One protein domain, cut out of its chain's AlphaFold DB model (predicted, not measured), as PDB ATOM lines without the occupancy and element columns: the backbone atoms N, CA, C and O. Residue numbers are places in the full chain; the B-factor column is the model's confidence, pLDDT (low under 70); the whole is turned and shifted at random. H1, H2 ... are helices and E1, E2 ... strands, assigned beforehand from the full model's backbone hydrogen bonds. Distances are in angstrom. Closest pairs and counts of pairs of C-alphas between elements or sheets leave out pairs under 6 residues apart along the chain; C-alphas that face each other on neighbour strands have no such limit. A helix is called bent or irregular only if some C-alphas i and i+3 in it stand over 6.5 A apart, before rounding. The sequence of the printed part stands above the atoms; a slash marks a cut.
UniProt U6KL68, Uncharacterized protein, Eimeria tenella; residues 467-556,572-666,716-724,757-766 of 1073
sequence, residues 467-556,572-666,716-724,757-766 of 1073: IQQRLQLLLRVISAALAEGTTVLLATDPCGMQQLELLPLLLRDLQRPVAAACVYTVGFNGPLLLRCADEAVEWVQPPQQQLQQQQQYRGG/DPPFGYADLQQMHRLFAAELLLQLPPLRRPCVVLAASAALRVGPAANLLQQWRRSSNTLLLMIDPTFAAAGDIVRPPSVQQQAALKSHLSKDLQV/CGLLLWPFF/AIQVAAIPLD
ATOM      1  N   ILE A 467      38.723 -14.676  43.683       81.31
ATOM      2  CA  ILE A 467      37.930 -14.324  42.501       81.31
ATOM      3  C   ILE A 467      37.143 -15.515  41.923       81.31
ATOM      4  O   ILE A 467      35.967 -15.382  41.590       81.31
ATOM      5  N   GLN A 468      37.720 -16.724  41.957       84.25
ATOM      6  CA  GLN A 468      37.045 -17.960  41.545       84.25
ATOM      7  C   GLN A 468      35.823 -18.311  42.420       84.25
ATOM      8  O   GLN A 468      34.842 -18.841  41.904       84.25
ATOM      9  N   GLN A 469      35.830 -17.995  43.723       85.81
ATOM     10  CA  GLN A 469      34.655 -18.173  44.588       85.81
ATOM     11  C   GLN A 469      33.579 -17.118  44.306       85.81
ATOM     12  O   GLN A 469      32.397 -17.459  44.307       85.81
ATOM     13  N   ARG A 470      33.963 -15.867  44.004       86.62
ATOM     14  CA  ARG A 470      33.009 -14.825  43.576       86.62
ATOM     15  C   ARG A 470      32.341 -15.195  42.254       86.62
ATOM     16  O   ARG A 470      31.127 -15.074  42.138       86.62
ATOM     17  N   LEU A 471      33.102 -15.728  41.297       89.19
ATOM     18  CA  LEU A 471      32.559 -16.233  40.039       89.19
ATOM     19  C   LEU A 471      31.642 -17.450  40.249       89.19
ATOM     20  O   LEU A 471      30.566 -17.509  39.665       89.19
ATOM     21  N   GLN A 472      32.021 -18.411  41.099       89.31
ATOM     22  CA  GLN A 472      31.144 -19.544  41.435       89.31
ATOM     23  C   GLN A 472      29.846 -19.095  42.123       89.31
ATOM     24  O   GLN A 472      28.803 -19.716  41.912       89.31
ATOM     25  N   LEU A 473      29.891 -18.022  42.922       89.25
ATOM     26  CA  LEU A 473      28.705 -17.384  43.492       89.25
ATOM     27  C   LEU A 473      27.862 -16.702  42.404       89.25
ATOM     28  O   LEU A 473      26.662 -16.953  42.352       89.25
ATOM     29  N   LEU A 474      28.479 -15.912  41.517       93.44
ATOM     30  CA  LEU A 474      27.815 -15.252  40.388       93.44
ATOM     31  C   LEU A 474      27.087 -16.265  39.496       93.44
ATOM     32  O   LEU A 474      25.886 -16.129  39.278       93.44
ATOM     33  N   LEU A 475      27.786 -17.312  39.045       93.44
ATOM     34  CA  LEU A 475      27.192 -18.379  38.239       93.44
ATOM     35  C   LEU A 475      26.027 -19.037  38.986       93.44
ATOM     36  O   LEU A 475      24.936 -19.091  38.439       93.44
ATOM     37  N   ARG A 476      26.199 -19.424  40.260       91.81
ATOM     38  CA  ARG A 476      25.125 -20.034  41.070       91.81
ATOM     39  C   ARG A 476      23.895 -19.131  41.224       91.81
ATOM     40  O   ARG A 476      22.778 -19.637  41.180       91.81
ATOM     41  N   VAL A 477      24.088 -17.824  41.415       92.12
ATOM     42  CA  VAL A 477      22.996 -16.838  41.483       92.12
ATOM     43  C   VAL A 477      22.260 -16.760  40.142       92.12
ATOM     44  O   VAL A 477      21.032 -16.727  40.124       92.12
ATOM     45  N   ILE A 478      22.986 -16.822  39.023       94.75
ATOM     46  CA  ILE A 478      22.404 -16.856  37.676       94.75
ATOM     47  C   ILE A 478      21.638 -18.165  37.435       94.75
ATOM     48  O   ILE A 478      20.478 -18.105  37.033       94.75
ATOM     49  N   SER A 479      22.214 -19.339  37.731       93.44
ATOM     50  CA  SER A 479      21.519 -20.625  37.566       93.44
ATOM     51  C   SER A 479      20.240 -20.685  38.417       93.44
ATOM     52  O   SER A 479      19.219 -21.186  37.950       93.44
ATOM     53  N   ALA A 480      20.272 -20.146  39.645       91.38
ATOM     54  CA  ALA A 480      19.111 -20.077  40.533       91.38
ATOM     55  C   ALA A 480      18.015 -19.143  39.990       91.38
ATOM     56  O   ALA A 480      16.867 -19.565  39.862       91.38
ATOM     57  N   ALA A 481      18.365 -17.915  39.593       93.62
ATOM     58  CA  ALA A 481      17.408 -16.964  39.029       93.62
ATOM     59  C   ALA A 481      16.730 -17.512  37.758       93.62
ATOM     60  O   ALA A 481      15.511 -17.421  37.610       93.62
ATOM     61  N   LEU A 482      17.493 -18.151  36.865       94.75
ATOM     62  CA  LEU A 482      16.940 -18.773  35.660       94.75
ATOM     63  C   LEU A 482      16.012 -19.955  35.986       94.75
ATOM     64  O   LEU A 482      14.987 -20.108  35.324       94.75
ATOM     65  N   ALA A 483      16.322 -20.753  37.014       92.56
ATOM     66  CA  ALA A 483      15.457 -21.841  37.482       92.56
ATOM     67  C   ALA A 483      14.134 -21.335  38.096       92.56
ATOM     68  O   ALA A 483      13.114 -22.015  37.998       92.56
ATOM     69  N   GLU A 484      14.119 -20.127  38.667       92.50
ATOM     70  CA  GLU A 484      12.901 -19.436  39.119       92.50
ATOM     71  C   GLU A 484      12.112 -18.760  37.975       92.50
ATOM     72  O   GLU A 484      11.027 -18.223  38.198       92.50
ATOM     73  N   GLY A 485      12.625 -18.780  36.738       94.50
ATOM     74  CA  GLY A 485      12.023 -18.088  35.592       94.50
ATOM     75  C   GLY A 485      12.353 -16.588  35.514       94.50
ATOM     76  O   GLY A 485      11.785 -15.872  34.684       94.50
ATOM     77  N   THR A 486      13.265 -16.100  36.357       95.38
ATOM     78  CA  THR A 486      13.715 -14.703  36.396       95.38
ATOM     79  C   THR A 486      14.682 -14.408  35.248       95.38
ATOM     80  O   THR A 486      15.567 -15.196  34.923       95.38
ATOM     81  N   THR A 487      14.512 -13.247  34.612       96.31
ATOM     82  CA  THR A 487      15.465 -12.720  33.622       96.31
ATOM     83  C   THR A 487      16.617 -12.022  34.332       96.31
ATOM     84  O   THR A 487      16.380 -11.171  35.191       96.31
ATOM     85  N   VAL A 488      17.853 -12.338  33.960       97.19
ATOM     86  CA  VAL A 488      19.047 -11.721  34.548       97.19
ATOM     87  C   VAL A 488      19.591 -10.637  33.619       97.19
ATOM     88  O   VAL A 488      19.799 -10.890  32.434       97.19
ATOM     89  N   LEU A 489      19.854  -9.449  34.163       97.56
ATOM     90  CA  LEU A 489      20.546  -8.349  33.495       97.56
ATOM     91  C   LEU A 489      21.934  -8.167  34.114       97.56
ATOM     92  O   LEU A 489      22.040  -7.776  35.273       97.56
ATOM     93  N   LEU A 490      22.990  -8.426  33.350       96.75
ATOM     94  CA  LEU A 490      24.371  -8.156  33.737       96.75
ATOM     95  C   LEU A 490      24.764  -6.830  33.089       96.75
ATOM     96  O   LEU A 490      24.803  -6.732  31.862       96.75
ATOM     97  N   ALA A 491      25.041  -5.813  33.899       95.19
ATOM     98  CA  ALA A 491      25.574  -4.558  33.386       95.19
ATOM     99  C   ALA A 491      27.095  -4.675  33.243       95.19
ATOM    100  O   ALA A 491      27.784  -4.885  34.244       95.19
ATOM    101  N   THR A 492      27.592  -4.551  32.013       94.69
ATOM    102  CA  THR A 492      29.019  -4.652  31.675       94.69
ATOM    103  C   THR A 492      29.602  -3.295  31.286       94.69
ATOM    104  O   THR A 492      28.879  -2.375  30.892       94.69
ATOM    105  N   ASP A 493      30.923  -3.177  31.361       92.56
ATOM    106  CA  ASP A 493      31.680  -2.019  30.885       92.56
ATOM    107  C   ASP A 493      31.471  -1.739  29.372       92.56
ATOM    108  O   ASP A 493      31.101  -2.644  28.614       92.56
ATOM    109  N   PRO A 494      31.707  -0.498  28.898       88.81
ATOM    110  CA  PRO A 494      31.467  -0.122  27.503       88.81
ATOM    111  C   PRO A 494      32.531  -0.626  26.515       88.81
ATOM    112  O   PRO A 494      32.266  -0.627  25.318       88.81
ATOM    113  N   CYS A 495      33.706  -1.064  26.983       90.69
ATOM    114  CA  CYS A 495      34.708  -1.735  26.147       90.69
ATOM    115  C   CYS A 495      34.371  -3.221  25.925       90.69
ATOM    116  O   CYS A 495      35.036  -3.890  25.139       90.69
ATOM    117  N   GLY A 496      33.364  -3.749  26.632       89.81
ATOM    118  CA  GLY A 496      32.963  -5.154  26.597       89.81
ATOM    119  C   GLY A 496      33.995  -6.111  27.200       89.81
ATOM    120  O   GLY A 496      33.962  -7.303  26.897       89.81
ATOM    121  N   MET A 497      34.887  -5.632  28.072       90.38
ATOM    122  CA  MET A 497      35.885  -6.476  28.736       90.38
ATOM    123  C   MET A 497      35.238  -7.571  29.587       90.38
ATOM    124  O   MET A 497      35.492  -8.760  29.393       90.38
ATOM    125  N   GLN A 498      34.333  -7.175  30.478       90.25
ATOM    126  CA  GLN A 498      33.545  -8.080  31.309       90.25
ATOM    127  C   GLN A 498      32.625  -8.949  30.446       90.25
ATOM    128  O   GLN A 498      32.336 -10.082  30.815       90.25
ATOM    129  N   GLN A 499      32.187  -8.463  29.277       92.25
ATOM    130  CA  GLN A 499      31.417  -9.276  28.336       92.25
ATOM    131  C   GLN A 499      32.263 -10.438  27.794       92.25
ATOM    132  O   GLN A 499      31.809 -11.576  27.874       92.25
ATOM    133  N   LEU A 500      33.479 -10.188  27.293       91.38
ATOM    134  CA  LEU A 500      34.362 -11.245  26.775       91.38
ATOM    135  C   LEU A 500      34.801 -12.250  27.846       91.38
ATOM    136  O   LEU A 500      34.967 -13.428  27.543       91.38
ATOM    137  N   GLU A 501      34.959 -11.810  29.092       88.94
ATOM    138  CA  GLU A 501      35.329 -12.686  30.203       88.94
ATOM    139  C   GLU A 501      34.154 -13.538  30.711       88.94
ATOM    140  O   GLU A 501      34.281 -14.753  30.882       88.94
ATOM    141  N   LEU A 502      32.989 -12.925  30.939       91.56
ATOM    142  CA  LEU A 502      31.818 -13.610  31.494       91.56
ATOM    143  C   LEU A 502      31.155 -14.545  30.487       91.56
ATOM    144  O   LEU A 502      30.634 -15.595  30.870       91.56
ATOM    145  N   LEU A 503      31.132 -14.171  29.209       92.88
ATOM    146  CA  LEU A 503      30.330 -14.858  28.205       92.88
ATOM    147  C   LEU A 503      30.722 -16.343  28.025       92.88
ATOM    148  O   LEU A 503      29.821 -17.178  28.122       92.88
ATOM    149  N   PRO A 504      32.006 -16.739  27.894       89.81
ATOM    150  CA  PRO A 504      32.402 -18.153  27.831       89.81
ATOM    151  C   PRO A 504      32.012 -18.954  29.081       89.81
ATOM    152  O   PRO A 504      31.684 -20.137  28.993       89.81
ATOM    153  N   LEU A 505      32.027 -18.312  30.252       88.94
ATOM    154  CA  LEU A 505      31.716 -18.931  31.543       88.94
ATOM    155  C   LEU A 505      30.211 -19.194  31.677       88.94
ATOM    156  O   LEU A 505      29.804 -20.285  32.080       88.94
ATOM    157  N   LEU A 506      29.394 -18.220  31.268       91.81
ATOM    158  CA  LEU A 506      27.940 -18.341  31.185       91.81
ATOM    159  C   LEU A 506      27.542 -19.408  30.167       91.81
ATOM    160  O   LEU A 506      26.767 -20.301  30.493       91.81
ATOM    161  N   LEU A 507      28.109 -19.374  28.959       90.19
ATOM    162  CA  LEU A 507      27.820 -20.357  27.913       90.19
ATOM    163  C   LEU A 507      28.184 -21.784  28.366       90.19
ATOM    164  O   LEU A 507      27.403 -22.705  28.142       90.19
ATOM    165  N   ARG A 508      29.306 -21.962  29.081       87.69
ATOM    166  CA  ARG A 508      29.735 -23.250  29.659       87.69
ATOM    167  C   ARG A 508      28.818 -23.766  30.773       87.69
ATOM    168  O   ARG A 508      28.564 -24.968  30.818       87.69
ATOM    169  N   ASP A 509      28.331 -22.918  31.682       88.50
ATOM    170  CA  ASP A 509      27.423 -23.377  32.750       88.50
ATOM    171  C   ASP A 509      26.006 -23.639  32.212       88.50
ATOM    172  O   ASP A 509      25.412 -24.684  32.484       88.50
ATOM    173  N   LEU A 510      25.506 -22.748  31.348       87.31
ATOM    174  CA  LEU A 510      24.189 -22.849  30.712       87.31
ATOM    175  C   LEU A 510      24.111 -23.944  29.636       87.31
ATOM    176  O   LEU A 510      23.019 -24.293  29.191       87.31
ATOM    177  N   GLN A 511      25.232 -24.536  29.214       83.88
ATOM    178  CA  GLN A 511      25.222 -25.760  28.403       83.88
ATOM    179  C   GLN A 511      24.615 -26.966  29.143       83.88
ATOM    180  O   GLN A 511      24.192 -27.918  28.490       83.88
ATOM    181  N   ARG A 512      24.516 -26.929  30.481       81.81
ATOM    182  CA  ARG A 512      23.855 -27.973  31.277       81.81
ATOM    183  C   ARG A 512      22.341 -28.000  30.993       81.81
ATOM    184  O   ARG A 512      21.716 -26.944  30.964       81.81
ATOM    185  N   PRO A 513      21.708 -29.183  30.860       69.25
ATOM    186  CA  PRO A 513      20.344 -29.333  30.325       69.25
ATOM    187  C   PRO A 513      19.205 -28.856  31.252       69.25
ATOM    188  O   PRO A 513      18.047 -29.192  31.024       69.25
ATOM    189  N   VAL A 514      19.510 -28.099  32.311       56.91
ATOM    190  CA  VAL A 514      18.546 -27.682  33.345       56.91
ATOM    191  C   VAL A 514      17.738 -26.447  32.920       56.91
ATOM    192  O   VAL A 514      16.624 -26.257  33.399       56.91
ATOM    193  N   ALA A 515      18.252 -25.627  31.995       63.00
ATOM    194  CA  ALA A 515      17.527 -24.480  31.450       63.00
ATOM    195  C   ALA A 515      17.850 -24.253  29.965       63.00
ATOM    196  O   ALA A 515      18.999 -24.022  29.595       63.00
ATOM    197  N   ALA A 516      16.819 -24.210  29.116       82.56
ATOM    198  CA  ALA A 516      16.923 -23.793  27.712       82.56
ATOM    199  C   ALA A 516      17.018 -22.255  27.565       82.56
ATOM    200  O   ALA A 516      16.395 -21.659  26.688       82.56
ATOM    201  N   ALA A 517      17.756 -21.602  28.468       92.81
ATOM    202  CA  ALA A 517      17.887 -20.153  28.520       92.81
ATOM    203  C   ALA A 517      18.764 -19.636  27.368       92.81
ATOM    204  O   ALA A 517      19.856 -20.154  27.115       92.81
ATOM    205  N   CYS A 518      18.293 -18.588  26.694       94.31
ATOM    206  CA  CYS A 518      19.081 -17.851  25.709       94.31
ATOM    207  C   CYS A 518      19.985 -16.824  26.409       94.31
ATOM    208  O   CYS A 518      19.590 -16.211  27.407       94.31
ATOM    209  N   VAL A 519      21.178 -16.620  25.853       96.50
ATOM    210  CA  VAL A 519      22.091 -15.536  26.216       96.50
ATOM    211  C   VAL A 519      21.996 -14.451  25.151       96.50
ATOM    212  O   VAL A 519      22.056 -14.730  23.954       96.50
ATOM    213  N   TYR A 520      21.854 -13.212  25.593       97.12
ATOM    214  CA  TYR A 520      21.801 -12.027  24.751       97.12
ATOM    215  C   TYR A 520      22.962 -11.102  25.124       97.12
ATOM    216  O   TYR A 520      23.222 -10.901  26.310       97.12
ATOM    217  N   THR A 521      23.645 -10.522  24.140       96.31
ATOM    218  CA  THR A 521      24.648  -9.468  24.341       96.31
ATOM    219  C   THR A 521      24.224  -8.215  23.578       96.31
ATOM    220  O   THR A 521      23.909  -8.286  22.390       96.31
ATOM    221  N   VAL A 522      24.175  -7.066  24.264       95.56
ATOM    222  CA  VAL A 522      23.812  -5.773  23.660       95.56
ATOM    223  C   VAL A 522      24.830  -4.708  24.028       95.56
ATOM    224  O   VAL A 522      24.920  -4.279  25.180       95.56
ATOM    225  N   GLY A 523      25.564  -4.241  23.030       91.88
ATOM    226  CA  GLY A 523      26.558  -3.185  23.168       91.88
ATOM    227  C   GLY A 523      27.077  -2.783  21.799       91.88
ATOM    228  O   GLY A 523      27.096  -3.606  20.888       91.88
ATOM    229  N   PHE A 524      27.475  -1.522  21.646       86.06
ATOM    230  CA  PHE A 524      27.967  -0.990  20.374       86.06
ATOM    231  C   PHE A 524      29.119  -1.855  19.831       86.06
ATOM    232  O   PHE A 524      29.991  -2.260  20.601       86.06
ATOM    233  N   ASN A 525      29.113  -2.159  18.529       87.62
ATOM    234  CA  ASN A 525      30.036  -3.111  17.895       87.62
ATOM    235  C   ASN A 525      30.031  -4.526  18.525       87.62
ATOM    236  O   ASN A 525      31.015  -5.252  18.426       87.62
ATOM    237  N   GLY A 526      28.943  -4.950  19.178       88.69
ATOM    238  CA  GLY A 526      28.842  -6.226  19.899       88.69
ATOM    239  C   GLY A 526      29.224  -7.473  19.081       88.69
ATOM    240  O   GLY A 526      30.020  -8.272  19.577       88.69
ATOM    241  N   PRO A 527      28.723  -7.658  17.843       89.00
ATOM    242  CA  PRO A 527      29.142  -8.757  16.970       89.00
ATOM    243  C   PRO A 527      30.618  -8.662  16.554       89.00
ATOM    244  O   PRO A 527      31.330  -9.666  16.589       89.00
ATOM    245  N   LEU A 528      31.097  -7.453  16.231       87.50
ATOM    246  CA  LEU A 528      32.500  -7.194  15.888       87.50
ATOM    247  C   LEU A 528      33.434  -7.516  17.065       87.50
ATOM    248  O   LEU A 528      34.464  -8.139  16.866       87.50
ATOM    249  N   LEU A 529      33.052  -7.178  18.297       90.81
ATOM    250  CA  LEU A 529      33.808  -7.482  19.514       90.81
ATOM    251  C   LEU A 529      33.943  -8.993  19.768       90.81
ATOM    252  O   LEU A 529      34.992  -9.437  20.230       90.81
ATOM    253  N   LEU A 530      32.924  -9.796  19.437       91.44
ATOM    254  CA  LEU A 530      33.032 -11.260  19.492       91.44
ATOM    255  C   LEU A 530      33.973 -11.791  18.403       91.44
ATOM    256  O   LEU A 530      34.830 -12.622  18.695       91.44
ATOM    257  N   ARG A 531      33.862 -11.265  17.175       88.94
ATOM    258  CA  ARG A 531      34.756 -11.603  16.056       88.94
ATOM    259  C   ARG A 531      36.215 -11.259  16.374       88.94
ATOM    260  O   ARG A 531      37.072 -12.122  16.256       88.94
ATOM    261  N   CYS A 532      36.485 -10.052  16.867       86.94
ATOM    262  CA  CYS A 532      37.823  -9.613  17.258       86.94
ATOM    263  C   CYS A 532      38.406 -10.407  18.438       86.94
ATOM    264  O   CYS A 532      39.622 -10.440  18.590       86.94
ATOM    265  N   ALA A 533      37.573 -11.050  19.264       89.44
ATOM    266  CA  ALA A 533      38.051 -11.980  20.283       89.44
ATOM    267  C   ALA A 533      38.470 -13.326  19.671       89.44
ATOM    268  O   ALA A 533      39.567 -13.792  19.960       89.44
ATOM    269  N   ASP A 534      37.649 -13.922  18.796       86.69
ATOM    270  CA  ASP A 534      38.021 -15.151  18.073       86.69
ATOM    271  C   ASP A 534      39.237 -14.934  17.138       86.69
ATOM    272  O   ASP A 534      40.069 -15.830  17.009       86.69
ATOM    273  N   GLU A 535      39.399 -13.739  16.554       85.62
ATOM    274  CA  GLU A 535      40.577 -13.338  15.760       85.62
ATOM    275  C   GLU A 535      41.836 -13.091  16.610       85.62
ATOM    276  O   GLU A 535      42.938 -13.320  16.124       85.62
ATOM    277  N   ALA A 536      41.699 -12.656  17.869       87.69
ATOM    278  CA  ALA A 536      42.811 -12.400  18.795       87.69
ATOM    279  C   ALA A 536      43.249 -13.661  19.575       87.69
ATOM    280  O   ALA A 536      43.621 -13.591  20.753       87.69
ATOM    281  N   VAL A 537      43.188 -14.828  18.926       86.12
ATOM    282  CA  VAL A 537      43.534 -16.141  19.496       86.12
ATOM    283  C   VAL A 537      44.960 -16.199  20.052       86.12
ATOM    284  O   VAL A 537      45.212 -16.870  21.051       86.12
ATOM    285  N   GLU A 538      45.892 -15.454  19.456       86.50
ATOM    286  CA  GLU A 538      47.297 -15.374  19.859       86.50
ATOM    287  C   GLU A 538      47.516 -14.613  21.181       86.50
ATOM    288  O   GLU A 538      48.603 -14.678  21.753       86.50
ATOM    289  N   TRP A 539      46.477 -13.947  21.700       88.62
ATOM    290  CA  TRP A 539      46.473 -13.243  22.990       88.62
ATOM    291  C   TRP A 539      45.794 -14.050  24.116       88.62
ATOM    292  O   TRP A 539      45.723 -13.588  25.261       88.62
ATOM    293  N   VAL A 540      45.318 -15.261  23.807       88.50
ATOM    294  CA  VAL A 540      44.710 -16.237  24.728       88.50
ATOM    295  C   VAL A 540      45.751 -17.306  25.085       88.50
ATOM    296  O   VAL A 540      46.577 -17.683  24.257       88.50
ATOM    297  N   GLN A 541      45.735 -17.831  26.314       82.75
ATOM    298  CA  GLN A 541      46.631 -18.931  26.689       82.75
ATOM    299  C   GLN A 541      46.286 -20.200  25.872       82.75
ATOM    300  O   GLN A 541      45.163 -20.699  25.982       82.75
ATOM    301  N   PRO A 542      47.214 -20.756  25.065       75.56
ATOM    302  CA  PRO A 542      46.877 -21.818  24.122       75.56
ATOM    303  C   PRO A 542      46.508 -23.123  24.854       75.56
ATOM    304  O   PRO A 542      47.302 -23.622  25.664       75.56
ATOM    305  N   PRO A 543      45.355 -23.753  24.544       67.69
ATOM    306  CA  PRO A 543      44.854 -24.911  25.290       67.69
ATOM    307  C   PRO A 543      45.791 -26.126  25.209       67.69
ATOM    308  O   PRO A 543      45.819 -26.944  26.131       67.69
ATOM    309  N   GLN A 544      46.616 -26.220  24.157       59.19
ATOM    310  CA  GLN A 544      47.666 -27.235  24.052       59.19
ATOM    311  C   GLN A 544      48.679 -27.171  25.200       59.19
ATOM    312  O   GLN A 544      49.087 -28.223  25.682       59.19
ATOM    313  N   GLN A 545      49.074 -25.987  25.681       60.16
ATOM    314  CA  GLN A 545      50.075 -25.868  26.751       60.16
ATOM    315  C   GLN A 545      49.521 -26.408  28.080       60.16
ATOM    316  O   GLN A 545      50.193 -27.163  28.785       60.16
ATOM    317  N   GLN A 546      48.249 -26.112  28.363       64.06
ATOM    318  CA  GLN A 546      47.515 -26.617  29.525       64.06
ATOM    319  C   GLN A 546      47.280 -28.142  29.431       64.06
ATOM    320  O   GLN A 546      47.452 -28.865  30.416       64.06
ATOM    321  N   LEU A 547      46.973 -28.662  28.235       65.38
ATOM    322  CA  LEU A 547      46.890 -30.104  27.965       65.38
ATOM    323  C   LEU A 547      48.246 -30.810  28.093       65.38
ATOM    324  O   LEU A 547      48.304 -31.911  28.636       65.38
ATOM    325  N   GLN A 548      49.337 -30.200  27.632       63.88
ATOM    326  CA  GLN A 548      50.672 -30.795  27.659       63.88
ATOM    327  C   GLN A 548      51.210 -30.895  29.095       63.88
ATOM    328  O   GLN A 548      51.764 -31.933  29.460       63.88
ATOM    329  N   GLN A 549      50.932 -29.901  29.949       64.62
ATOM    330  CA  GLN A 549      51.152 -30.008  31.398       64.62
ATOM    331  C   GLN A 549      50.336 -31.159  32.016       64.62
ATOM    332  O   GLN A 549      50.890 -31.989  32.736       64.62
ATOM    333  N   GLN A 550      49.038 -31.287  31.698       67.06
ATOM    334  CA  GLN A 550      48.232 -32.417  32.192       67.06
ATOM    335  C   GLN A 550      48.742 -33.781  31.690       67.06
ATOM    336  O   GLN A 550      48.709 -34.758  32.439       67.06
ATOM    337  N   GLN A 551      49.246 -33.864  30.455       67.88
ATOM    338  CA  GLN A 551      49.831 -35.087  29.894       67.88
ATOM    339  C   GLN A 551      51.184 -35.442  30.527       67.88
ATOM    340  O   GLN A 551      51.451 -36.626  30.717       67.88
ATOM    341  N   GLN A 552      52.001 -34.465  30.943       70.62
ATOM    342  CA  GLN A 552      53.214 -34.739  31.728       70.62
ATOM    343  C   GLN A 552      52.900 -35.411  33.076       70.62
ATOM    344  O   GLN A 552      53.645 -36.293  33.499       70.62
ATOM    345  N   TYR A 553      51.771 -35.075  33.714       66.19
ATOM    346  CA  TYR A 553      51.299 -35.768  34.924       66.19
ATOM    347  C   TYR A 553      50.544 -37.086  34.639       66.19
ATOM    348  O   TYR A 553      50.512 -37.971  35.495       66.19
ATOM    349  N   ARG A 554      49.964 -37.276  33.443       66.06
ATOM    350  CA  ARG A 554      49.334 -38.538  32.992       66.06
ATOM    351  C   ARG A 554      50.298 -39.379  32.145       66.06
ATOM    352  O   ARG A 554      50.147 -39.512  30.933       66.06
ATOM    353  N   GLY A 555      51.280 -39.972  32.821       62.38
ATOM    354  CA  GLY A 555      52.447 -40.613  32.210       62.38
ATOM    355  C   GLY A 555      52.191 -41.573  31.031       62.38
ATOM    356  O   GLY A 555      51.612 -42.648  31.183       62.38
ATOM    357  N   GLY A 556      52.756 -41.216  29.873       62.62
ATOM    358  CA  GLY A 556      53.228 -42.124  28.817       62.62
ATOM    359  C   GLY A 556      52.186 -42.806  27.922       62.62
ATOM    360  O   GLY A 556      52.258 -42.682  26.703       62.62
ATOM    361  N   ASP A 572      38.545 -25.684  16.324       68.12
ATOM    362  CA  ASP A 572      37.444 -24.982  16.988       68.12
ATOM    363  C   ASP A 572      37.899 -23.575  17.432       68.12
ATOM    364  O   ASP A 572      38.902 -23.464  18.151       68.12
ATOM    365  N   PRO A 573      37.174 -22.492  17.087       71.50
ATOM    366  CA  PRO A 573      37.566 -21.138  17.472       71.50
ATOM    367  C   PRO A 573      37.645 -20.969  19.004       71.50
ATOM    368  O   PRO A 573      36.886 -21.602  19.761       71.50
ATOM    369  N   PRO A 574      38.573 -20.124  19.501       68.69
ATOM    370  CA  PRO A 574      38.968 -20.091  20.907       68.69
ATOM    371  C   PRO A 574      37.857 -19.633  21.847       68.69
ATOM    372  O   PRO A 574      37.976 -19.874  23.044       68.69
ATOM    373  N   PHE A 575      36.766 -19.048  21.347       80.62
ATOM    374  CA  PHE A 575      35.574 -18.770  22.143       80.62
ATOM    375  C   PHE A 575      34.323 -19.527  21.678       80.62
ATOM    376  O   PHE A 575      33.472 -19.833  22.516       80.62
ATOM    377  N   GLY A 576      34.243 -19.957  20.414       81.75
ATOM    378  CA  GLY A 576      33.107 -20.745  19.903       81.75
ATOM    379  C   GLY A 576      31.822 -19.925  19.744       81.75
ATOM    380  O   GLY A 576      30.716 -20.468  19.810       81.75
ATOM    381  N   TYR A 577      31.940 -18.600  19.602       86.62
ATOM    382  CA  TYR A 577      30.781 -17.710  19.551       86.62
ATOM    383  C   TYR A 577      29.931 -17.943  18.296       86.62
ATOM    384  O   TYR A 577      28.701 -17.931  18.392       86.62
ATOM    385  N   ALA A 578      30.566 -18.230  17.155       85.50
ATOM    386  CA  ALA A 578      29.891 -18.521  15.891       85.50
ATOM    387  C   ALA A 578      28.926 -19.718  15.997       85.50
ATOM    388  O   ALA A 578      27.769 -19.618  15.587       85.50
ATOM    389  N   ASP A 579      29.347 -20.829  16.605       83.88
ATOM    390  CA  ASP A 579      28.512 -22.034  16.743       83.88
ATOM    391  C   ASP A 579      27.318 -21.792  17.673       83.88
ATOM    392  O   ASP A 579      26.218 -22.308  17.472       83.88
ATOM    393  N   LEU A 580      27.509 -20.956  18.695       84.81
ATOM    394  CA  LEU A 580      26.471 -20.609  19.666       84.81
ATOM    395  C   LEU A 580      25.461 -19.597  19.100       84.81
ATOM    396  O   LEU A 580      24.293 -19.626  19.504       84.81
ATOM    397  N   GLN A 581      25.863 -18.779  18.124       88.12
ATOM    398  CA  GLN A 581      24.962 -17.977  17.289       88.12
ATOM    399  C   GLN A 581      24.179 -18.856  16.296       88.12
ATOM    400  O   GLN A 581      22.951 -18.744  16.221       88.12
ATOM    401  N   GLN A 582      24.850 -19.795  15.612       87.44
ATOM    402  CA  GLN A 582      24.214 -20.775  14.714       87.44
ATOM    403  C   GLN A 582      23.176 -21.644  15.443       87.44
ATOM    404  O   GLN A 582      22.076 -21.852  14.939       87.44
ATOM    405  N   MET A 583      23.472 -22.090  16.669       84.94
ATOM    406  CA  MET A 583      22.526 -22.816  17.530       84.94
ATOM    407  C   MET A 583      21.428 -21.927  18.153       84.94
ATOM    408  O   MET A 583      20.639 -22.416  18.964       84.94
ATOM    409  N   HIS A 584      21.375 -20.628  17.834       90.25
ATOM    410  CA  HIS A 584      20.430 -19.652  18.401       90.25
ATOM    411  C   HIS A 584      20.423 -19.616  19.944       90.25
ATOM    412  O   HIS A 584      19.388 -19.397  20.586       90.25
ATOM    413  N   ARG A 585      21.593 -19.858  20.548       90.88
ATOM    414  CA  ARG A 585      21.821 -19.812  22.001       90.88
ATOM    415  C   ARG A 585      22.412 -18.483  22.450       90.88
ATOM    416  O   ARG A 585      22.106 -18.047  23.557       90.88
ATOM    417  N   LEU A 586      23.229 -17.875  21.595       95.00
ATOM    418  CA  LEU A 586      23.810 -16.550  21.745       95.00
ATOM    419  C   LEU A 586      23.220 -15.615  20.684       95.00
ATOM    420  O   LEU A 586      23.327 -15.890  19.493       95.00
ATOM    421  N   PHE A 587      22.638 -14.499  21.110       95.62
ATOM    422  CA  PHE A 587      22.211 -13.415  20.228       95.62
ATOM    423  C   PHE A 587      23.031 -12.166  20.539       95.62
ATOM    424  O   PHE A 587      22.880 -11.595  21.618       95.62
ATOM    425  N   ALA A 588      23.884 -11.751  19.606       95.00
ATOM    426  CA  ALA A 588      24.635 -10.507  19.704       95.00
ATOM    427  C   ALA A 588      23.968  -9.424  18.853       95.00
ATOM    428  O   ALA A 588      23.608  -9.681  17.707       95.00
ATOM    429  N   ALA A 589      23.824  -8.226  19.412       94.50
ATOM    430  CA  ALA A 589      23.332  -7.050  18.706       94.50
ATOM    431  C   ALA A 589      24.061  -5.789  19.165       94.50
ATOM    432  O   ALA A 589      24.535  -5.697  20.300       94.50
ATOM    433  N   GLU A 590      24.096  -4.792  18.290       92.19
ATOM    434  CA  GLU A 590      24.615  -3.468  18.628       92.19
ATOM    435  C   GLU A 590      23.536  -2.619  19.292       92.19
ATOM    436  O   GLU A 590      23.784  -1.915  20.271       92.19
ATOM    437  N   LEU A 591      22.312  -2.721  18.771       91.94
ATOM    438  CA  LEU A 591      21.161  -1.955  19.209       91.94
ATOM    439  C   LEU A 591      20.122  -2.867  19.863       91.94
ATOM    440  O   LEU A 591      19.805  -3.941  19.361       91.94
ATOM    441  N   LEU A 592      19.490  -2.390  20.939       92.50
ATOM    442  CA  LEU A 592      18.434  -3.141  21.634       92.50
ATOM    443  C   LEU A 592      17.238  -3.498  20.721       92.50
ATOM    444  O   LEU A 592      16.529  -4.461  20.990       92.50
ATOM    445  N   LEU A 593      17.036  -2.737  19.637       92.81
ATOM    446  CA  LEU A 593      16.000  -2.959  18.621       92.81
ATOM    447  C   LEU A 593      16.321  -4.098  17.635       92.81
ATOM    448  O   LEU A 593      15.399  -4.628  17.026       92.81
ATOM    449  N   GLN A 594      17.595  -4.473  17.480       94.00
ATOM    450  CA  GLN A 594      18.026  -5.580  16.612       94.00
ATOM    451  C   GLN A 594      17.845  -6.951  17.282       94.00
ATOM    452  O   GLN A 594      17.849  -7.977  16.605       94.00
ATOM    453  N   LEU A 595      17.692  -6.999  18.613       93.62
ATOM    454  CA  LEU A 595      17.464  -8.265  19.300       93.62
ATOM    455  C   LEU A 595      16.090  -8.860  18.948       93.62
ATOM    456  O   LEU A 595      15.076  -8.158  19.013       93.62
ATOM    457  N   PRO A 596      16.007 -10.180  18.690       95.19
ATOM    458  CA  PRO A 596      14.721 -10.852  18.604       95.19
ATOM    459  C   PRO A 596      14.016 -10.834  19.974       95.19
ATOM    460  O   PRO A 596      14.690 -10.774  21.008       95.19
ATOM    461  N   PRO A 597      12.672 -10.945  20.014       95.19
ATOM    462  CA  PRO A 597      11.896 -10.894  21.251       95.19
ATOM    463  C   PRO A 597      12.474 -11.779  22.362       95.19
ATOM    464  O   PRO A 597      12.646 -12.989  22.189       95.19
ATOM    465  N   LEU A 598      12.783 -11.148  23.498       94.94
ATOM    466  CA  LEU A 598      13.536 -11.743  24.601       94.94
ATOM    467  C   LEU A 598      12.773 -12.924  25.219       94.94
ATOM    468  O   LEU A 598      11.831 -12.746  25.996       94.94
ATOM    469  N   ARG A 599      13.197 -14.142  24.869       94.25
ATOM    470  CA  ARG A 599      12.662 -15.402  25.402       94.25
ATOM    471  C   ARG A 599      12.966 -15.463  26.896       94.25
ATOM    472  O   ARG A 599      14.083 -15.154  27.284       94.25
ATOM    473  N   ARG A 600      12.006 -15.847  27.740       93.31
ATOM    474  CA  ARG A 600      12.198 -15.944  29.199       93.31
ATOM    475  C   ARG A 600      12.152 -17.410  29.658       93.31
ATOM    476  O   ARG A 600      11.299 -18.136  29.150       93.31
ATOM    477  N   PRO A 601      12.988 -17.835  30.626       95.06
ATOM    478  CA  PRO A 601      14.078 -17.081  31.256       95.06
ATOM    479  C   PRO A 601      15.280 -16.879  30.315       95.06
ATOM    480  O   PRO A 601      15.520 -17.676  29.409       95.06
ATOM    481  N   CYS A 602      16.043 -15.808  30.538       96.25
ATOM    482  CA  CYS A 602      17.250 -15.494  29.773       96.25
ATOM    483  C   CYS A 602      18.265 -14.685  30.577       96.25
ATOM    484  O   CYS A 602      17.958 -14.122  31.632       96.25
ATOM    485  N   VAL A 603      19.476 -14.632  30.031       97.25
ATOM    486  CA  VAL A 603      20.585 -13.813  30.512       97.25
ATOM    487  C   VAL A 603      20.861 -12.735  29.473       97.25
ATOM    488  O   VAL A 603      21.045 -13.057  28.303       97.25
ATOM    489  N   VAL A 604      20.901 -11.470  29.884       97.50
ATOM    490  CA  VAL A 604      21.256 -10.345  29.013       97.50
ATOM    491  C   VAL A 604      22.483  -9.645  29.579       97.50
ATOM    492  O   VAL A 604      22.423  -9.086  30.671       97.50
ATOM    493  N   LEU A 605      23.590  -9.676  28.841       97.31
ATOM    494  CA  LEU A 605      24.756  -8.836  29.086       97.31
ATOM    495  C   LEU A 605      24.540  -7.534  28.314       97.31
ATOM    496  O   LEU A 605      24.274  -7.566  27.111       97.31
ATOM    497  N   ALA A 606      24.604  -6.400  29.000       96.56
ATOM    498  CA  ALA A 606      24.290  -5.107  28.416       96.56
ATOM    499  C   ALA A 606      25.359  -4.072  28.779       96.56
ATOM    500  O   ALA A 606      25.573  -3.776  29.957       96.56
ATOM    501  N   ALA A 607      25.983  -3.488  27.756       94.81
ATOM    502  CA  ALA A 607      26.980  -2.439  27.918       94.81
ATOM    503  C   ALA A 607      26.380  -1.201  28.604       94.81
ATOM    504  O   ALA A 607      25.233  -0.808  28.345       94.81
ATOM    505  N   SER A 608      27.159  -0.568  29.483       92.69
ATOM    506  CA  SER A 608      26.719   0.624  30.196       92.69
ATOM    507  C   SER A 608      27.847   1.561  30.608       92.69
ATOM    508  O   SER A 608      28.834   1.160  31.217       92.69
ATOM    509  N   ALA A 609      27.614   2.859  30.410       88.62
ATOM    510  CA  ALA A 609      28.309   3.886  31.168       88.62
ATOM    511  C   ALA A 609      27.577   4.102  32.506       88.62
ATOM    512  O   ALA A 609      26.571   4.817  32.585       88.62
ATOM    513  N   ALA A 610      28.087   3.457  33.560       85.25
ATOM    514  CA  ALA A 610      27.716   3.679  34.961       85.25
ATOM    515  C   ALA A 610      26.213   3.557  35.298       85.25
ATOM    516  O   ALA A 610      25.702   4.311  36.127       85.25
ATOM    517  N   LEU A 611      25.473   2.662  34.626       89.00
ATOM    518  CA  LEU A 611      24.005   2.517  34.715       89.00
ATOM    519  C   LEU A 611      23.199   3.793  34.393       89.00
ATOM    520  O   LEU A 611      21.971   3.795  34.489       89.00
ATOM    521  N   ARG A 612      23.864   4.880  33.983       86.56
ATOM    522  CA  ARG A 612      23.235   6.122  33.527       86.56
ATOM    523  C   ARG A 612      22.846   6.034  32.058       86.56
ATOM    524  O   ARG A 612      21.832   6.606  31.672       86.56
ATOM    525  N   VAL A 613      23.671   5.356  31.260       88.12
ATOM    526  CA  VAL A 613      23.602   5.357  29.794       88.12
ATOM    527  C   VAL A 613      23.958   3.968  29.238       88.12
ATOM    528  O   VAL A 613      24.609   3.171  29.923       88.12
ATOM    529  N   GLY A 614      23.523   3.659  28.015       92.62
ATOM    530  CA  GLY A 614      23.686   2.357  27.355       92.62
ATOM    531  C   GLY A 614      22.443   1.457  27.367       92.62
ATOM    532  O   GLY A 614      21.486   1.721  28.105       92.62
ATOM    533  N   PRO A 615      22.460   0.352  26.595       93.69
ATOM    534  CA  PRO A 615      21.413  -0.671  26.588       93.69
ATOM    535  C   PRO A 615      20.957  -1.134  27.977       93.69
ATOM    536  O   PRO A 615      19.759  -1.332  28.173       93.69
ATOM    537  N   ALA A 616      21.862  -1.239  28.960       95.00
ATOM    538  CA  ALA A 616      21.495  -1.634  30.323       95.00
ATOM    539  C   ALA A 616      20.539  -0.628  30.989       95.00
ATOM    540  O   ALA A 616      19.550  -1.025  31.602       95.00
ATOM    541  N   ALA A 617      20.789   0.676  30.831       92.75
ATOM    542  CA  ALA A 617      19.938   1.726  31.389       92.75
ATOM    543  C   ALA A 617      18.544   1.728  30.731       92.75
ATOM    544  O   ALA A 617      17.534   1.902  31.415       92.75
ATOM    545  N   ASN A 618      18.481   1.462  29.424       93.25
ATOM    546  CA  ASN A 618      17.224   1.335  28.683       93.25
ATOM    547  C   ASN A 618      16.428   0.092  29.121       93.25
ATOM    548  O   ASN A 618      15.230   0.192  29.392       93.25
ATOM    549  N   LEU A 619      17.092  -1.059  29.274       95.25
ATOM    550  CA  LEU A 619      16.483  -2.287  29.795       95.25
ATOM    551  C   LEU A 619      15.968  -2.116  31.229       95.25
ATOM    552  O   LEU A 619      14.840  -2.510  31.514       95.25
ATOM    553  N   LEU A 620      16.719  -1.455  32.117       93.94
ATOM    554  CA  LEU A 620      16.251  -1.142  33.474       93.94
ATOM    555  C   LEU A 620      14.993  -0.260  33.470       93.94
ATOM    556  O   LEU A 620      14.066  -0.510  34.239       93.94
ATOM    557  N   GLN A 621      14.905   0.731  32.580       92.00
ATOM    558  CA  GLN A 621      13.710   1.578  32.458       92.00
ATOM    559  C   GLN A 621      12.485   0.811  31.935       92.00
ATOM    560  O   GLN A 621      11.368   1.076  32.391       92.00
ATOM    561  N   GLN A 622      12.682  -0.148  31.025       93.25
ATOM    562  CA  GLN A 622      11.629  -1.054  30.548       93.25
ATOM    563  C   GLN A 622      11.205  -2.060  31.630       93.25
ATOM    564  O   GLN A 622      10.020  -2.361  31.777       93.25
ATOM    565  N   TRP A 623      12.160  -2.578  32.405       94.00
ATOM    566  CA  TRP A 623      11.946  -3.665  33.360       94.00
ATOM    567  C   TRP A 623      11.679  -3.217  34.797       94.00
ATOM    568  O   TRP A 623      11.393  -4.066  35.632       94.00
ATOM    569  N   ARG A 624      11.668  -1.913  35.107       91.44
ATOM    570  CA  ARG A 624      11.425  -1.396  36.474       91.44
ATOM    571  C   ARG A 624      10.144  -1.896  37.155       91.44
ATOM    572  O   ARG A 624      10.070  -1.883  38.374       91.44
ATOM    573  N   ARG A 625       9.149  -2.353  36.384       91.94
ATOM    574  CA  ARG A 625       7.884  -2.946  36.871       91.94
ATOM    575  C   ARG A 625       7.877  -4.486  36.897       91.94
ATOM    576  O   ARG A 625       6.838  -5.084  37.146       91.94
ATOM    577  N   SER A 626       9.000  -5.131  36.587       91.81
ATOM    578  CA  SER A 626       9.142  -6.584  36.470       91.81
ATOM    579  C   SER A 626       9.784  -7.158  37.733       91.81
ATOM    580  O   SER A 626      10.991  -7.050  37.918       91.81
ATOM    581  N   SER A 627       8.981  -7.823  38.569       92.12
ATOM    582  CA  SER A 627       9.451  -8.607  39.727       92.12
ATOM    583  C   SER A 627      10.373  -9.769  39.344       92.12
ATOM    584  O   SER A 627      11.173 -10.235  40.152       92.12
ATOM    585  N   ASN A 628      10.256 -10.238  38.100       94.50
ATOM    586  CA  ASN A 628      10.969 -11.392  37.555       94.50
ATOM    587  C   ASN A 628      12.233 -10.929  36.811       94.50
ATOM    588  O   ASN A 628      12.544 -11.409  35.714       94.50
ATOM    589  N   THR A 629      12.925  -9.936  37.373       95.94
ATOM    590  CA  THR A 629      14.138  -9.347  36.810       95.94
ATOM    591  C   THR A 629      15.172  -9.103  37.904       95.94
ATOM    592  O   THR A 629      14.886  -8.431  38.894       95.94
ATOM    593  N   LEU A 630      16.375  -9.638  37.694       96.12
ATOM    594  CA  LEU A 630      17.525  -9.524  38.587       96.12
ATOM    595  C   LEU A 630      18.645  -8.744  37.889       96.12
ATOM    596  O   LEU A 630      19.218  -9.226  36.913       96.12
ATOM    597  N   LEU A 631      18.961  -7.550  38.388       96.06
ATOM    598  CA  LEU A 631      20.146  -6.784  38.004       96.06
ATOM    599  C   LEU A 631      21.362  -7.304  38.780       96.06
ATOM    600  O   LEU A 631      21.358  -7.316  40.009       96.06
ATOM    601  N   LEU A 632      22.416  -7.672  38.058       95.00
ATOM    602  CA  LEU A 632      23.719  -8.032  38.606       95.00
ATOM    603  C   LEU A 632      24.743  -6.958  38.232       95.00
ATOM    604  O   LEU A 632      25.047  -6.744  37.057       95.00
ATOM    605  N   MET A 633      25.278  -6.290  39.253       93.06
ATOM    606  CA  MET A 633      26.371  -5.330  39.136       93.06
ATOM    607  C   MET A 633      27.695  -6.043  39.413       93.06
ATOM    608  O   MET A 633      27.896  -6.590  40.499       93.06
ATOM    609  N   ILE A 634      28.574  -6.067  38.413       90.62
ATOM    610  CA  ILE A 634      29.792  -6.896  38.409       90.62
ATOM    611  C   ILE A 634      31.057  -6.033  38.430       90.62
ATOM    612  O   ILE A 634      32.073  -6.428  38.998       90.62
ATOM    613  N   ASP A 635      30.969  -4.826  37.876       85.31
ATOM    614  CA  ASP A 635      32.051  -3.853  37.854       85.31
ATOM    615  C   ASP A 635      32.338  -3.284  39.269       85.31
ATOM    616  O   ASP A 635      31.438  -2.687  39.882       85.31
ATOM    617  N   PRO A 636      33.571  -3.403  39.807       78.25
ATOM    618  CA  PRO A 636      33.948  -2.840  41.107       78.25
ATOM    619  C   PRO A 636      33.964  -1.301  41.118       78.25
ATOM    620  O   PRO A 636      33.991  -0.684  42.186       78.25
ATOM    621  N   THR A 637      33.906  -0.642  39.956       72.88
ATOM    622  CA  THR A 637      33.706   0.807  39.883       72.88
ATOM    623  C   THR A 637      32.262   1.203  40.211       72.88
ATOM    624  O   THR A 637      32.070   2.257  40.823       72.88
ATOM    625  N   PHE A 638      31.262   0.368  39.902       68.94
ATOM    626  CA  PHE A 638      29.843   0.664  40.156       68.94
ATOM    627  C   PHE A 638      29.283  -0.027  41.405       68.94
ATOM    628  O   PHE A 638      28.355   0.500  42.016       68.94
ATOM    629  N   ALA A 639      29.857  -1.154  41.835       65.12
ATOM    630  CA  ALA A 639      29.598  -1.714  43.159       65.12
ATOM    631  C   ALA A 639      30.138  -0.755  44.240       65.12
ATOM    632  O   ALA A 639      31.347  -0.632  44.438       65.12
ATOM    633  N   ALA A 640      29.243  -0.030  44.918       55.56
ATOM    634  CA  ALA A 640      29.624   1.006  45.873       55.56
ATOM    635  C   ALA A 640      30.422   0.424  47.054       55.56
ATOM    636  O   ALA A 640      29.939  -0.433  47.793       55.56
ATOM    637  N   ALA A 641      31.637   0.937  47.277       42.44
ATOM    638  CA  ALA A 641      32.571   0.429  48.291       42.44
ATOM    639  C   ALA A 641      32.136   0.659  49.760       42.44
ATOM    640  O   ALA A 641      32.878   0.303  50.677       42.44
ATOM    641  N   GLY A 642      30.956   1.255  49.985       43.94
ATOM    642  CA  GLY A 642      30.293   1.367  51.289       43.94
ATOM    643  C   GLY A 642      29.126   0.391  51.500       43.94
ATOM    644  O   GLY A 642      28.870   0.009  52.639       43.94
ATOM    645  N   ASP A 643      28.472  -0.074  50.426       39.50
ATOM    646  CA  ASP A 643      27.131  -0.687  50.498       39.50
ATOM    647  C   ASP A 643      27.144  -2.224  50.400       39.50
ATOM    648  O   ASP A 643      26.100  -2.866  50.276       39.50
ATOM    649  N   ILE A 644      28.319  -2.850  50.547       41.12
ATOM    650  CA  ILE A 644      28.387  -4.248  51.002       41.12
ATOM    651  C   ILE A 644      28.036  -4.235  52.494       41.12
ATOM    652  O   ILE A 644      28.910  -4.172  53.365       41.12
ATOM    653  N   VAL A 645      26.726  -4.215  52.760       36.88
ATOM    654  CA  VAL A 645      26.132  -4.007  54.083       36.88
ATOM    655  C   VAL A 645      26.800  -4.903  55.117       36.88
ATOM    656  O   VAL A 645      26.821  -6.133  55.013       36.88
ATOM    657  N   ARG A 646      27.359  -4.262  56.149       38.34
ATOM    658  CA  ARG A 646      27.999  -4.934  57.281       38.34
ATOM    659  C   ARG A 646      26.998  -5.951  57.845       38.34
ATOM    660  O   ARG A 646      25.922  -5.524  58.262       38.34
ATOM    661  N   PRO A 647      27.315  -7.263  57.882       38.47
ATOM    662  CA  PRO A 647      26.325  -8.267  58.241       38.47
ATOM    663  C   PRO A 647      25.742  -7.938  59.620       38.47
ATOM    664  O   PRO A 647      26.521  -7.630  60.534       38.47
ATOM    665  N   PRO A 648      24.404  -7.978  59.778       43.59
ATOM    666  CA  PRO A 648      23.739  -7.594  61.012       43.59
ATOM    667  C   PRO A 648      24.320  -8.394  62.171       43.59
ATOM    668  O   PRO A 648      24.743  -9.544  62.001       43.59
ATOM    669  N   SER A 649      24.374  -7.768  63.345       58.22
ATOM    670  CA  SER A 649      24.998  -8.357  64.530       58.22
ATOM    671  C   SER A 649      24.445  -9.755  64.822       58.22
ATOM    672  O   SER A 649      23.300 -10.069  64.496       58.22
ATOM    673  N   VAL A 650      25.229 -10.607  65.489       60.25
ATOM    674  CA  VAL A 650      24.783 -11.968  65.848       60.25
ATOM    675  C   VAL A 650      23.469 -11.931  66.651       60.25
ATOM    676  O   VAL A 650      22.624 -12.807  66.483       60.25
ATOM    677  N   GLN A 651      23.239 -10.867  67.435       65.00
ATOM    678  CA  GLN A 651      21.957 -10.595  68.092       65.00
ATOM    679  C   GLN A 651      20.820 -10.282  67.106       65.00
ATOM    680  O   GLN A 651      19.757 -10.879  67.232       65.00
ATOM    681  N   GLN A 652      21.020  -9.412  66.110       62.06
ATOM    682  CA  GLN A 652      20.014  -9.142  65.069       62.06
ATOM    683  C   GLN A 652      19.715 -10.388  64.218       62.06
ATOM    684  O   GLN A 652      18.551 -10.678  63.957       62.06
ATOM    685  N   GLN A 653      20.727 -11.183  63.851       59.12
ATOM    686  CA  GLN A 653      20.518 -12.453  63.140       59.12
ATOM    687  C   GLN A 653      19.738 -13.467  63.987       59.12
ATOM    688  O   GLN A 653      18.851 -14.148  63.473       59.12
ATOM    689  N   ALA A 654      20.034 -13.563  65.287       70.69
ATOM    690  CA  ALA A 654      19.275 -14.399  66.215       70.69
ATOM    691  C   ALA A 654      17.835 -13.888  66.403       70.69
ATOM    692  O   ALA A 654      16.903 -14.690  66.434       70.69
ATOM    693  N   ALA A 655      17.634 -12.568  66.468       69.75
ATOM    694  CA  ALA A 655      16.319 -11.942  66.571       69.75
ATOM    695  C   ALA A 655      15.464 -12.177  65.314       69.75
ATOM    696  O   ALA A 655      14.307 -12.568  65.443       69.75
ATOM    697  N   LEU A 656      16.032 -12.034  64.112       63.44
ATOM    698  CA  LEU A 656      15.317 -12.282  62.856       63.44
ATOM    699  C   LEU A 656      14.967 -13.771  62.687       63.44
ATOM    700  O   LEU A 656      13.836 -14.104  62.338       63.44
ATOM    701  N   LYS A 657      15.895 -14.683  63.021       70.50
ATOM    702  CA  LYS A 657      15.628 -16.135  63.061       70.50
ATOM    703  C   LYS A 657      14.536 -16.488  64.080       70.50
ATOM    704  O   LYS A 657      13.662 -17.298  63.781       70.50
ATOM    705  N   SER A 658      14.545 -15.845  65.248       75.69
ATOM    706  CA  SER A 658      13.492 -15.947  66.269       75.69
ATOM    707  C   SER A 658      12.136 -15.457  65.744       75.69
ATOM    708  O   SER A 658      11.138 -16.154  65.926       75.69
ATOM    709  N   HIS A 659      12.093 -14.329  65.029       73.00
ATOM    710  CA  HIS A 659      10.862 -13.799  64.437       73.00
ATOM    711  C   HIS A 659      10.284 -14.765  63.394       73.00
ATOM    712  O   HIS A 659       9.165 -15.244  63.554       73.00
ATOM    713  N   LEU A 660      11.096 -15.168  62.410       68.88
ATOM    714  CA  LEU A 660      10.689 -16.109  61.363       68.88
ATOM    715  C   LEU A 660      10.260 -17.473  61.926       68.88
ATOM    716  O   LEU A 660       9.295 -18.053  61.434       68.88
ATOM    717  N   SER A 661      10.909 -17.975  62.985       77.38
ATOM    718  CA  SER A 661      10.470 -19.216  63.640       77.38
ATOM    719  C   SER A 661       9.100 -19.085  64.317       77.38
ATOM    720  O   SER A 661       8.315 -20.033  64.278       77.38
ATOM    721  N   LYS A 662       8.774 -17.911  64.877       79.56
ATOM    722  CA  LYS A 662       7.460 -17.630  65.472       79.56
ATOM    723  C   LYS A 662       6.391 -17.475  64.398       79.56
ATOM    724  O   LYS A 662       5.325 -18.067  64.532       79.56
ATOM    725  N   ASP A 663       6.676 -16.755  63.316       71.69
ATOM    726  CA  ASP A 663       5.743 -16.603  62.193       71.69
ATOM    727  C   ASP A 663       5.424 -17.957  61.541       71.69
ATOM    728  O   ASP A 663       4.261 -18.262  61.263       71.69
ATOM    729  N   LEU A 664       6.441 -18.812  61.373       76.62
ATOM    730  CA  LEU A 664       6.279 -20.184  60.891       76.62
ATOM    731  C   LEU A 664       5.431 -21.031  61.855       76.62
ATOM    732  O   LEU A 664       4.528 -21.738  61.407       76.62
ATOM    733  N   GLN A 665       5.671 -20.937  63.170       81.12
ATOM    734  CA  GLN A 665       4.859 -21.618  64.185       81.12
ATOM    735  C   GLN A 665       3.400 -21.141  64.180       81.12
ATOM    736  O   GLN A 665       2.499 -21.974  64.222       81.12
ATOM    737  N   VAL A 666       3.141 -19.835  64.061       81.12
ATOM    738  CA  VAL A 666       1.776 -19.279  63.983       81.12
ATOM    739  C   VAL A 666       1.060 -19.726  62.704       81.12
ATOM    740  O   VAL A 666      -0.138 -20.015  62.741       81.12
ATOM    741  N   CYS A 716      16.891 -18.663  51.558       44.47
ATOM    742  CA  CYS A 716      17.977 -18.495  50.595       44.47
ATOM    743  C   CYS A 716      18.626 -17.113  50.742       44.47
ATOM    744  O   CYS A 716      19.846 -17.033  50.827       44.47
ATOM    745  N   GLY A 717      17.835 -16.048  50.891       48.25
ATOM    746  CA  GLY A 717      18.308 -14.700  51.211       48.25
ATOM    747  C   GLY A 717      19.073 -14.636  52.536       48.25
ATOM    748  O   GLY A 717      20.082 -13.952  52.620       48.25
ATOM    749  N   LEU A 718      18.684 -15.419  53.548       45.47
ATOM    750  CA  LEU A 718      19.428 -15.559  54.808       45.47
ATOM    751  C   LEU A 718      20.725 -16.376  54.695       45.47
ATOM    752  O   LEU A 718      21.632 -16.184  55.504       45.47
ATOM    753  N   LEU A 719      20.834 -17.269  53.709       45.91
ATOM    754  CA  LEU A 719      22.067 -18.000  53.385       45.91
ATOM    755  C   LEU A 719      22.992 -17.198  52.448       45.91
ATOM    756  O   LEU A 719      24.209 -17.362  52.502       45.91
ATOM    757  N   LEU A 720      22.423 -16.302  51.638       45.47
ATOM    758  CA  LEU A 720      23.106 -15.352  50.753       45.47
ATOM    759  C   LEU A 720      23.314 -13.967  51.401       45.47
ATOM    760  O   LEU A 720      23.873 -13.070  50.770       45.47
ATOM    761  N   TRP A 721      22.911 -13.801  52.666       38.62
ATOM    762  CA  TRP A 721      22.830 -12.513  53.369       38.62
ATOM    763  C   TRP A 721      24.103 -11.643  53.348       38.62
ATOM    764  O   TRP A 721      23.963 -10.423  53.355       38.62
ATOM    765  N   PRO A 722      25.345 -12.172  53.286       41.78
ATOM    766  CA  PRO A 722      26.539 -11.323  53.191       41.78
ATOM    767  C   PRO A 722      26.652 -10.446  51.924       41.78
ATOM    768  O   PRO A 722      27.664  -9.763  51.787       41.78
ATOM    769  N   PHE A 723      25.679 -10.482  50.999       39.81
ATOM    770  CA  PHE A 723      25.794  -9.901  49.653       39.81
ATOM    771  C   PHE A 723      24.583  -9.069  49.154       39.81
ATOM    772  O   PHE A 723      24.562  -8.724  47.974       39.81
ATOM    773  N   PHE A 724      23.584  -8.731  49.990       39.69
ATOM    774  CA  PHE A 724      22.343  -8.070  49.522       39.69
ATOM    775  C   PHE A 724      21.789  -6.942  50.434       39.69
ATOM    776  O   PHE A 724      21.136  -7.229  51.429       39.69
ATOM    777  N   ALA A 757      10.486  -2.665  41.061       84.75
ATOM    778  CA  ALA A 757      10.277  -4.079  41.390       84.75
ATOM    779  C   ALA A 757      11.480  -4.991  41.050       84.75
ATOM    780  O   ALA A 757      11.408  -6.202  41.253       84.75
ATOM    781  N   ILE A 758      12.565  -4.428  40.506       87.19
ATOM    782  CA  ILE A 758      13.780  -5.157  40.110       87.19
ATOM    783  C   ILE A 758      14.572  -5.572  41.354       87.19
ATOM    784  O   ILE A 758      14.886  -4.741  42.203       87.19
ATOM    785  N   GLN A 759      14.972  -6.841  41.412       89.56
ATOM    786  CA  GLN A 759      15.932  -7.334  42.401       89.56
ATOM    787  C   GLN A 759      17.349  -6.899  42.001       89.56
ATOM    788  O   GLN A 759      17.687  -6.961  40.820       89.56
ATOM    789  N   VAL A 760      18.197  -6.491  42.948       90.56
ATOM    790  CA  VAL A 760      19.568  -6.033  42.649       90.56
ATOM    791  C   VAL A 760      20.588  -6.778  43.507       90.56
ATOM    792  O   VAL A 760      20.425  -6.875  44.722       90.56
ATOM    793  N   ALA A 761      21.660  -7.263  42.880       89.19
ATOM    794  CA  ALA A 761      22.851  -7.780  43.549       89.19
ATOM    795  C   ALA A 761      24.107  -7.044  43.069       89.19
ATOM    796  O   ALA A 761      24.204  -6.665  41.898       89.19
ATOM    797  N   ALA A 762      25.106  -6.934  43.944       87.62
ATOM    798  CA  ALA A 762      26.458  -6.534  43.574       87.62
ATOM    799  C   ALA A 762      27.431  -7.679  43.893       87.62
ATOM    800  O   ALA A 762      27.607  -8.051  45.052       87.62
ATOM    801  N   ILE A 763      28.065  -8.242  42.862       86.88
ATOM    802  CA  ILE A 763      29.090  -9.286  42.993       86.88
ATOM    803  C   ILE A 763      30.339  -8.776  42.262       86.88
ATOM    804  O   ILE A 763      30.579  -9.175  41.122       86.88
ATOM    805  N   PRO A 764      31.110  -7.854  42.878       84.25
ATOM    806  CA  PRO A 764      32.252  -7.232  42.222       84.25
ATOM    807  C   PRO A 764      33.323  -8.272  41.893       84.25
ATOM    808  O   PRO A 764      33.932  -8.868  42.797       84.25
ATOM    809  N   LEU A 765      33.552  -8.471  40.598       80.81
ATOM    810  CA  LEU A 765      34.686  -9.223  40.087       80.81
ATOM    811  C   LEU A 765      35.832  -8.242  39.848       80.81
ATOM    812  O   LEU A 765      35.722  -7.322  39.044       80.81
ATOM    813  N   ASP A 766      36.921  -8.435  40.581       80.75
ATOM    814  CA  ASP A 766      38.147  -7.668  40.419       80.75
ATOM    815  C   ASP A 766      39.307  -8.662  40.331       80.75
ATOM    816  O   ASP A 766      39.497  -9.482  41.236       80.75
TER     817      ASP A 766
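This is residues 467 to 556, 572 to 666, 716 to 724 and 757 to 766 of the 1073 residues of an uncharacterized protein of Eimeria tenella (UniProt U6KL68). What does the model look like? A twisted sheet of six parallel strands forms the core of three layers, helices on both faces: H1, H2 and H3 over one, H6 over the other. Residues 544 to 556, of which 544 to 553 belong to H4, and residues 658 to 666 of H7 stick out from this body. What makes it up? The printed part has 204 residues, with named elements in the order H1 E1 H2 E2 H3 H4 H5 E3 E4 H6 E5 H7 H8 E6; the sheet's order is E3 E2 E4 E1 E5 E6 and the class is mixed, helices and strands. It is only just compact, close to loose, with a radius of gyration of the C-alphas of 19.5 A and spans of 60 by 52 by 34 A.

Where are the strands? They are E3, residues 586 to 589, E2, 518 to 522, E4, 602 to 607 (16.4 A long), E1, 487 to 492 (15.9 A long), E5, 629 to 633, and E6, 759 to 762, which ends at C-alpha (26.458, -6.534, 43.574). Where are the helices? H1, residues 467 to 483, begins at C-alpha (37.930, -14.324, 42.501) and is 24.2 A long, as is H7, 650 to 666; H2, 497 to 510, is only just irregular, C-alphas 501 and 504 being 6.6 A apart. The others are H3, 526 to 535, H4, 543 to 553, H5, 577 to 582, H6, 615 to 623, and H8, 716 to 719.

Which atoms pair the strands? Within hydrogen-bond range are N 587 and O 519 at 2.9 A for E3 and E2, and at 2.8 A N 520 and O 603 for E2 and E4, N 490 and O 604 for E4 and E1, N 489 and O 630 for E1 and E5, and N 631 and O 759 for E5 and E6. What is on the sheet? H1 lies over E1 and E5 at a height of 9.9 A, H2 over E2 and E4 at 9.1 A, and H3 stands up at 71 degrees on the same face; H6, on the opposite face, lies over E1 at 8.9 A, the C-alphas of Ala 606 and Ala 616 being its closest to E4 at 4.8 A. H5 only grazes the sheet; H4, H7 and H8 are not on it. E1, H2, E2 and E4, H6, E5 are split strand-helix-strand units, each with a strand between its two parallel strands and a right-handed crossover. Which helices touch? H1 and H2 only just touch, with 3 pairs of C-alphas within 8 A, the closest Leu 475 and Leu 506 at 7.1 A, at a steep tilt of 56 degrees, the same way. Every O i to N i+4 pair is within range in H1, H3, H4, H5, H6 and H7, and 8 of 10 in H2; H8 is too short for one.

How large is it? The C-alphas of Gly 556 and Val 666, the two farthest apart, are 66.4 A apart. Where is it cut? Residues 557 to 571, 667 to 715 and 725 to 756 are not printed, with C-alpha gaps of 26.1 A, 21.0 A and 15.1 A. Which links are long, and where is confidence low? Of the links printed whole, E3 to E4 and E5 to H7 are long; the mean pLDDT of the printed part is 81.8, with 46 residues under 70, among them 638 to 653 and 716 to 724.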